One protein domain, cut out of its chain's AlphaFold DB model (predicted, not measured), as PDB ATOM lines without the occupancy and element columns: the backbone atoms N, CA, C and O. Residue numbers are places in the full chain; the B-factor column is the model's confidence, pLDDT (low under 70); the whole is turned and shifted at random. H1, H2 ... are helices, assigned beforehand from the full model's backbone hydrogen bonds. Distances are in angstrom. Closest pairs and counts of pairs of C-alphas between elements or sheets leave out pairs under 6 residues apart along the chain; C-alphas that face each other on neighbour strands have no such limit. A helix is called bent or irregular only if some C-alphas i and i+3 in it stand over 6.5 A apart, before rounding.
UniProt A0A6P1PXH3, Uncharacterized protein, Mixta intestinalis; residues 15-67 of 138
ATOM      1  N   PRO A  15     137.159 167.884 184.383       84.69
ATOM      2  CA  PRO A  15     138.294 166.978 184.425       84.69
ATOM      3  C   PRO A  15     139.029 167.078 185.766       84.69
ATOM      4  O   PRO A  15     139.458 168.161 186.181       84.69
ATOM      5  N   GLU A  16     139.227 165.930 186.413       82.62
ATOM      6  CA  GLU A  16     140.031 165.781 187.630       82.62
ATOM      7  C   GLU A  16     141.534 165.826 187.310       82.62
ATOM      8  O   GLU A  16     142.258 164.840 187.443       82.62
ATOM      9  N   ASP A  17     142.015 166.981 186.849       80.94
ATOM     10  CA  ASP A  17     143.432 167.186 186.537       80.94
ATOM     11  C   ASP A  17     143.999 168.474 187.147       80.94
ATOM     12  O   ASP A  17     143.281 169.266 187.765       80.94
ATOM     13  N   GLU A  18     145.304 168.686 187.013       84.31
ATOM     14  CA  GLU A  18     145.960 169.933 187.400       84.31
ATOM     15  C   GLU A  18     145.662 171.046 186.393       84.31
ATOM     16  O   GLU A  18     145.411 170.808 185.212       84.31
ATOM     17  N   PHE A  19     145.681 172.296 186.862       84.81
ATOM     18  CA  PHE A  19     145.605 173.433 185.954       84.81
ATOM     19  C   PHE A  19     146.943 173.633 185.252       84.81
ATOM     20  O   PHE A  19     147.977 173.795 185.898       84.81
ATOM     21  N   TYR A  20     146.893 173.752 183.932       81.69
ATOM     22  CA  TYR A  20     148.047 174.076 183.113       81.69
ATOM     23  C   TYR A  20     147.833 175.396 182.380       81.69
ATOM     24  O   TYR A  20     146.750 175.673 181.860       81.69
ATOM     25  N   PHE A  21     148.872 176.226 182.310       82.69
ATOM     26  CA  PHE A  21     148.812 177.444 181.510       82.69
ATOM     27  C   PHE A  21     148.753 177.103 180.025       82.69
ATOM     28  O   PHE A  21     149.618 176.400 179.496       82.69
ATOM     29  N   TYR A  22     147.753 177.650 179.341       80.25
ATOM     30  CA  TYR A  22     147.692 177.550 177.892       80.25
ATOM     31  C   TYR A  22     148.678 178.519 177.248       80.25
ATOM     32  O   TYR A  22     148.715 179.707 177.569       80.25
ATOM     33  N   ILE A  23     149.464 178.002 176.305       81.56
ATOM     34  CA  ILE A  23     150.411 178.790 175.522       81.56
ATOM     35  C   ILE A  23     149.923 178.793 174.070       81.56
ATOM     36  O   ILE A  23     150.030 177.763 173.392       81.56
ATOM     37  N   PRO A  24     149.400 179.931 173.578       82.50
ATOM     38  CA  PRO A  24     148.954 180.072 172.199       82.50
ATOM     39  C   PRO A  24     150.032 179.686 171.194       82.50
ATOM     40  O   PRO A  24     151.213 179.976 171.380       82.50
ATOM     41  N   SER A  25     149.630 179.034 170.107       77.69
ATOM     42  CA  SER A  25     150.535 178.654 169.023       77.69
ATOM     43  C   SER A  25     149.784 178.246 167.756       77.69
ATOM     44  O   SER A  25     148.585 177.979 167.763       77.69
ATOM     45  N   TRP A  26     150.524 178.122 166.658       76.12
ATOM     46  CA  TRP A  26     149.982 177.877 165.323       76.12
ATOM     47  C   TRP A  26     149.321 176.508 165.077       76.12
ATOM     48  O   TRP A  26     148.567 176.408 164.126       76.12
ATOM     49  N   LEU A  27     149.534 175.460 165.894       65.12
ATOM     50  CA  LEU A  27     148.909 174.140 165.634       65.12
ATOM     51  C   LEU A  27     147.476 174.057 166.186       65.12
ATOM     52  O   LEU A  27     146.839 173.027 166.051       65.12
ATOM     53  N   ASN A  28     146.986 175.095 166.876       72.06
ATOM     54  CA  ASN A  28     145.579 175.206 167.264       72.06
ATOM     55  C   ASN A  28     145.162 176.683 167.190       72.06
ATOM     56  O   ASN A  28     145.012 177.377 168.201       72.06
ATOM     57  N   VAL A  29     145.111 177.187 165.951       72.50
ATOM     58  CA  VAL A  29     144.959 178.617 165.638       72.50
ATOM     59  C   VAL A  29     143.666 179.178 166.214       72.50
ATOM     60  O   VAL A  29     143.679 180.273 166.774       72.50
ATOM     61  N   TRP A  30     142.561 178.435 166.113       72.69
ATOM     62  CA  TRP A  30     141.263 178.902 166.590       72.69
ATOM     63  C   TRP A  30     141.207 179.009 168.112       72.69
ATOM     64  O   TRP A  30     140.806 180.044 168.645       72.69
ATOM     65  N   GLU A  31     141.687 177.991 168.825       75.31
ATOM     66  CA  GLU A  31     141.761 178.044 170.283       75.31
ATOM     67  C   GLU A  31     142.691 179.170 170.756       75.31
ATOM     68  O   GLU A  31     142.345 179.953 171.641       75.31
ATOM     69  N   SER A  32     143.834 179.332 170.087       82.50
ATOM     70  CA  SER A  32     144.758 180.443 170.330       82.50
ATOM     71  C   SER A  32     144.110 181.806 170.071       82.50
ATOM     72  O   SER A  32     144.347 182.761 170.813       82.50
ATOM     73  N   HIS A  33     143.274 181.913 169.038       82.12
ATOM     74  CA  HIS A  33     142.522 183.122 168.726       82.12
ATOM     75  C   HIS A  33     141.506 183.457 169.827       82.12
ATOM     76  O   HIS A  33     141.496 184.591 170.320       82.12
ATOM     77  N   ILE A  34     140.701 182.480 170.262       82.88
ATOM     78  CA  ILE A  34     139.717 182.655 171.341       82.88
ATOM     79  C   ILE A  34     140.411 183.012 172.657       82.88
ATOM     80  O   ILE A  34     140.011 183.980 173.305       82.88
ATOM     81  N   TYR A  35     141.479 182.299 173.024       83.88
ATOM     82  CA  TYR A  35     142.268 182.583 174.224       83.88
ATOM     83  C   TYR A  35     142.758 184.036 174.244       83.88
ATOM     84  O   TYR A  35     142.551 184.763 175.216       83.88
ATOM     85  N   ASN A  36     143.340 184.509 173.137       87.69
ATOM     86  CA  ASN A  36     143.817 185.887 173.027       87.69
ATOM     87  C   ASN A  36     142.676 186.911 173.106       87.69
ATOM     88  O   ASN A  36     142.846 187.983 173.691       87.69
ATOM     89  N   LYS A  37     141.508 186.599 172.535       87.31
ATOM     90  CA  LYS A  37     140.313 187.447 172.643       87.31
ATOM     91  C   LYS A  37     139.827 187.531 174.093       87.31
ATOM     92  O   LYS A  37     139.539 188.631 174.561       87.31
ATOM     93  N   ALA A  38     139.801 186.403 174.804       85.25
ATOM     94  CA  ALA A  38     139.410 186.321 176.208       85.25
ATOM     95  C   ALA A  38     140.392 187.050 177.137       85.25
ATOM     96  O   ALA A  38     139.966 187.767 178.041       85.25
ATOM     97  N   LEU A  39     141.706 186.944 176.907       88.88
ATOM     98  CA  LEU A  39     142.706 187.727 177.646       88.88
ATOM     99  C   LEU A  39     142.484 189.233 177.482       88.88
ATOM    100  O   LEU A  39     142.454 189.971 178.465       88.88
ATOM    101  N   LYS A  40     142.272 189.692 176.243       90.69
ATOM    102  CA  LYS A  40     142.037 191.112 175.953       90.69
ATOM    103  C   LYS A  40     140.763 191.640 176.614       90.69
ATOM    104  O   LYS A  40     140.780 192.755 177.127       90.69
ATOM    105  N   SER A  41     139.673 190.867 176.606       90.12
ATOM    106  CA  SER A  41     138.398 191.300 177.195       90.12
ATOM    107  C   SER A  41     138.413 191.292 178.724       90.12
ATOM    108  O   SER A  41     137.835 192.180 179.344       90.12
ATOM    109  N   SER A  42     139.089 190.318 179.332       89.19
ATOM    110  CA  SER A  42     139.153 190.158 180.791       89.19
ATOM    111  C   SER A  42     140.262 190.964 181.465       89.19
ATOM    112  O   SER A  42     140.227 191.129 182.680       89.19
ATOM    113  N   ARG A  43     141.256 191.446 180.704       89.12
ATOM    114  CA  ARG A  43     142.517 192.018 181.222       89.12
ATOM    115  C   ARG A  43     143.309 191.048 182.113       89.12
ATOM    116  O   ARG A  43     144.187 191.481 182.859       89.12
ATOM    117  N   ALA A  44     143.013 189.751 182.039       87.75
ATOM    118  CA  ALA A  44     143.781 188.728 182.731       87.75
ATOM    119  C   ALA A  44     145.189 188.605 182.127       87.75
ATOM    120  O   ALA A  44     145.411 188.903 180.953       87.75
ATOM    121  N   GLN A  45     146.143 188.136 182.933       85.31
ATOM    122  CA  GLN A  45     147.519 187.872 182.488       85.31
ATOM    123  C   GLN A  45     147.699 186.453 181.925       85.31
ATOM    124  O   GLN A  45     148.680 186.178 181.240       85.31
ATOM    125  N   GLY A  46     146.747 185.557 182.187       82.94
ATOM    126  CA  GLY A  46     146.763 184.169 181.743       82.94
ATOM    127  C   GLY A  46     145.493 183.439 182.166       82.94
ATOM    128  O   GLY A  46     144.802 183.885 183.083       82.94
ATOM    129  N   TRP A  47     145.207 182.311 181.516       82.06
ATOM    130  CA  TRP A  47     144.160 181.377 181.941       82.06
ATOM    131  C   TRP A  47     144.749 179.978 182.132       82.06
ATOM    132  O   TRP A  47     145.545 179.513 181.311       82.06
ATOM    133  N   GLY A  48     144.366 179.333 183.233       79.62
ATOM    134  CA  GLY A  48     144.664 177.929 183.496       79.62
ATOM    135  C   GLY A  48     143.586 177.031 182.898       79.62
ATOM    136  O   GLY A  48     142.404 177.365 182.946       79.62
ATOM    137  N   PHE A  49     143.996 175.891 182.356       78.56
ATOM    138  CA  PHE A  49     143.119 174.915 181.720       78.56
ATOM    139  C   PHE A  49     143.310 173.543 182.344       78.56
ATOM    140  O   PHE A  49     144.429 173.151 182.667       78.56
ATOM    141  N   LYS A  50     142.210 172.802 182.443       81.81
ATOM    142  CA  LYS A  50     142.194 171.362 182.692       81.81
ATOM    143  C   LYS A  50     141.520 170.691 181.509       81.81
ATOM    144  O   LYS A  50     140.616 171.275 180.911       81.81
ATOM    145  N   ARG A  51     141.964 169.491 181.152       79.31
ATOM    146  CA  ARG A  51     141.440 168.744 180.005       79.31
ATOM    147  C   ARG A  51     141.242 167.286 180.390       79.31
ATOM    148  O   ARG A  51     141.981 166.755 181.212       79.31
ATOM    149  N   PHE A  52     140.243 166.650 179.793       80.38
ATOM    150  CA  PHE A  52     140.102 165.200 179.869       80.38
ATOM    151  C   PHE A  52     141.170 164.538 178.991       80.38
ATOM    152  O   PHE A  52     141.489 165.053 177.920       80.38
ATOM    153  N   GLY A  53     141.714 163.404 179.437       75.69
ATOM    154  CA  GLY A  53     142.581 162.565 178.598       75.69
ATOM    155  C   GLY A  53     144.015 163.059 178.411       75.69
ATOM    156  O   GLY A  53     144.683 162.715 177.447       75.69
ATOM    157  N   VAL A  54     144.503 163.895 179.304       79.00
ATOM    158  CA  VAL A  54     145.830 164.506 179.221       79.00
ATOM    159  C   VAL A  54     146.931 163.472 179.523       79.00
ATOM    160  O   VAL A  54     146.929 162.839 180.580       79.00
ATOM    161  N   GLU A  55     147.895 163.291 178.610       77.19
ATOM    162  CA  GLU A  55     149.000 162.331 178.785       77.19
ATOM    163  C   GLU A  55     150.151 162.926 179.618       77.19
ATOM    164  O   GLU A  55     151.074 163.536 179.085       77.19
ATOM    165  N   LYS A  56     150.122 162.726 180.941       78.81
ATOM    166  CA  LYS A  56     151.041 163.368 181.913       78.81
ATOM    167  C   LYS A  56     152.544 163.132 181.694       78.81
ATOM    168  O   LYS A  56     153.363 163.801 182.320       78.81
ATOM    169  N   THR A  57     152.919 162.173 180.853       78.25
ATOM    170  CA  THR A  57     154.309 161.899 180.449       78.25
ATOM    171  C   THR A  57     154.846 162.939 179.460       78.25
ATOM    172  O   THR A  57     156.061 163.103 179.348       78.25
ATOM    173  N   LEU A  58     153.964 163.659 178.758       73.62
ATOM    174  CA  LEU A  58     154.313 164.721 177.823       73.62
ATOM    175  C   LEU A  58     154.531 166.053 178.546       73.62
ATOM    176  O   LEU A  58     153.941 166.346 179.586       73.62
ATOM    177  N   TYR A  59     155.345 166.926 177.950       75.56
ATOM    178  CA  TYR A  59     155.488 168.293 178.441       75.56
ATOM    179  C   TYR A  59     154.143 169.031 178.367       75.56
ATOM    180  O   TYR A  59     153.443 168.940 177.356       75.56
ATOM    181  N   ALA A  60     153.810 169.825 179.393       73.38
ATOM    182  CA  ALA A  60     152.499 170.463 179.569       73.38
ATOM    183  C   ALA A  60     151.944 171.145 178.301       73.38
ATOM    184  O   ALA A  60     150.752 171.067 178.014       73.38
ATOM    185  N   ARG A  61     152.806 171.776 177.489       74.81
ATOM    186  CA  ARG A  61     152.392 172.426 176.234       74.81
ATOM    187  C   ARG A  61     151.895 171.441 175.172       74.81
ATOM    188  O   ARG A  61     151.006 171.800 174.413       74.81
ATOM    189  N   GLU A  62     152.478 170.255 175.064       72.62
ATOM    190  CA  GLU A  62     152.064 169.225 174.096       72.62
ATOM    191  C   GLU A  62     150.895 168.409 174.629       72.62
ATOM    192  O   GLU A  62     149.926 168.156 173.921       72.62
ATOM    193  N   MET A  63     150.978 168.101 175.914       75.94
ATOM    194  CA  MET A  63     150.000 167.379 176.702       75.94
ATOM    195  C   MET A  63     148.601 168.008 176.623       75.94
ATOM    196  O   MET A  63     147.619 167.333 176.335       75.94
ATOM    197  N   ILE A  64     148.515 169.333 176.787       71.94
ATOM    198  CA  ILE A  64     147.269 170.083 176.615       71.94
ATOM    199  C   ILE A  64     146.733 169.891 175.189       71.94
ATOM    200  O   ILE A  64     145.541 169.680 175.011       71.94
ATOM    201  N   ARG A  65     147.589 169.921 174.161       69.75
ATOM    202  CA  ARG A  65     147.180 169.921 172.742       69.75
ATOM    203  C   ARG A  65     146.701 168.578 172.215       69.75
ATOM    204  O   ARG A  65     145.977 168.578 171.227       69.75
ATOM    205  N   LYS A  66     147.146 167.477 172.810       68.50
ATOM    206  CA  LYS A  66     146.831 166.117 172.367       68.50
ATOM    207  C   LYS A  66     146.053 165.376 173.459       68.50
ATOM    208  O   LYS A  66     146.613 164.473 174.074       68.50
ATOM    209  N   PRO A  67     144.799 165.771 173.746       68.19
ATOM    210  CA  PRO A  67     143.990 165.034 174.700       68.19
ATOM    211  C   PRO A  67     143.571 163.677 174.119       68.19
ATOM    212  O   PRO A  67     143.298 163.542 172.926       68.19
TER     213      PRO A  67
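What this domain is: This is residues 15 to 67 of the 138 residues of an uncharacterized protein of Mixta intestinalis (UniProt A0A6P1PXH3). A long kinked helix, H1, and a short helix, H2, stand nearly at right angles, on two sides of an unnamed stretch that leads into H1; the long link after H1 crosses this stretch, with a short antiparallel pairing of residues 20 to 21 with 48 to 49, and goes on to H2. The far end of H1 and the start of that link, residues 40 to 45, stick out. The printed part has 53 residues, with H1 then H2 along the chain and no named strand; the class is all helix, though under half of the residues, 23, are in named elements. It is compact, with a radius of gyration of the C-alphas of 11.3 A and spans of 32 by 22 by 15 A.

Where its parts are: The printed part begins at Pro 15, its C-alpha at (138.294, 166.978, 184.425). H1 is residues 26 to 42, 22.5 A long, from C-alpha 26 at (149.982, 177.877, 165.323). It has a kink of 43 degrees near residue 33 and is irregular: C-alphas 27 and 30 are 9.1 A apart. H2 is residues 60 to 65, ending with C-alpha 65 at (147.180, 169.921, 172.742).

How they stand to each other: H1 and H2 are close but not clearly touching; their closest C-alphas, those of Asn 28 and Arg 65, are 7.8 A apart. Their lines are about perpendicular, at 75 degrees. Of the O i to N i+4 pairs, 11 of 13 in H1 and 1 of 2 in H2 are within hydrogen-bond range.

The domain as a whole: The C-alphas farthest apart are those of Ser 41 and Thr 57, at 33.6 A. The printed part has no cut. The 17 residues between H1 and H2 form a long link. The mean pLDDT of the printed part is 79.8; residue 27 and residues 65 to 67 are under 70.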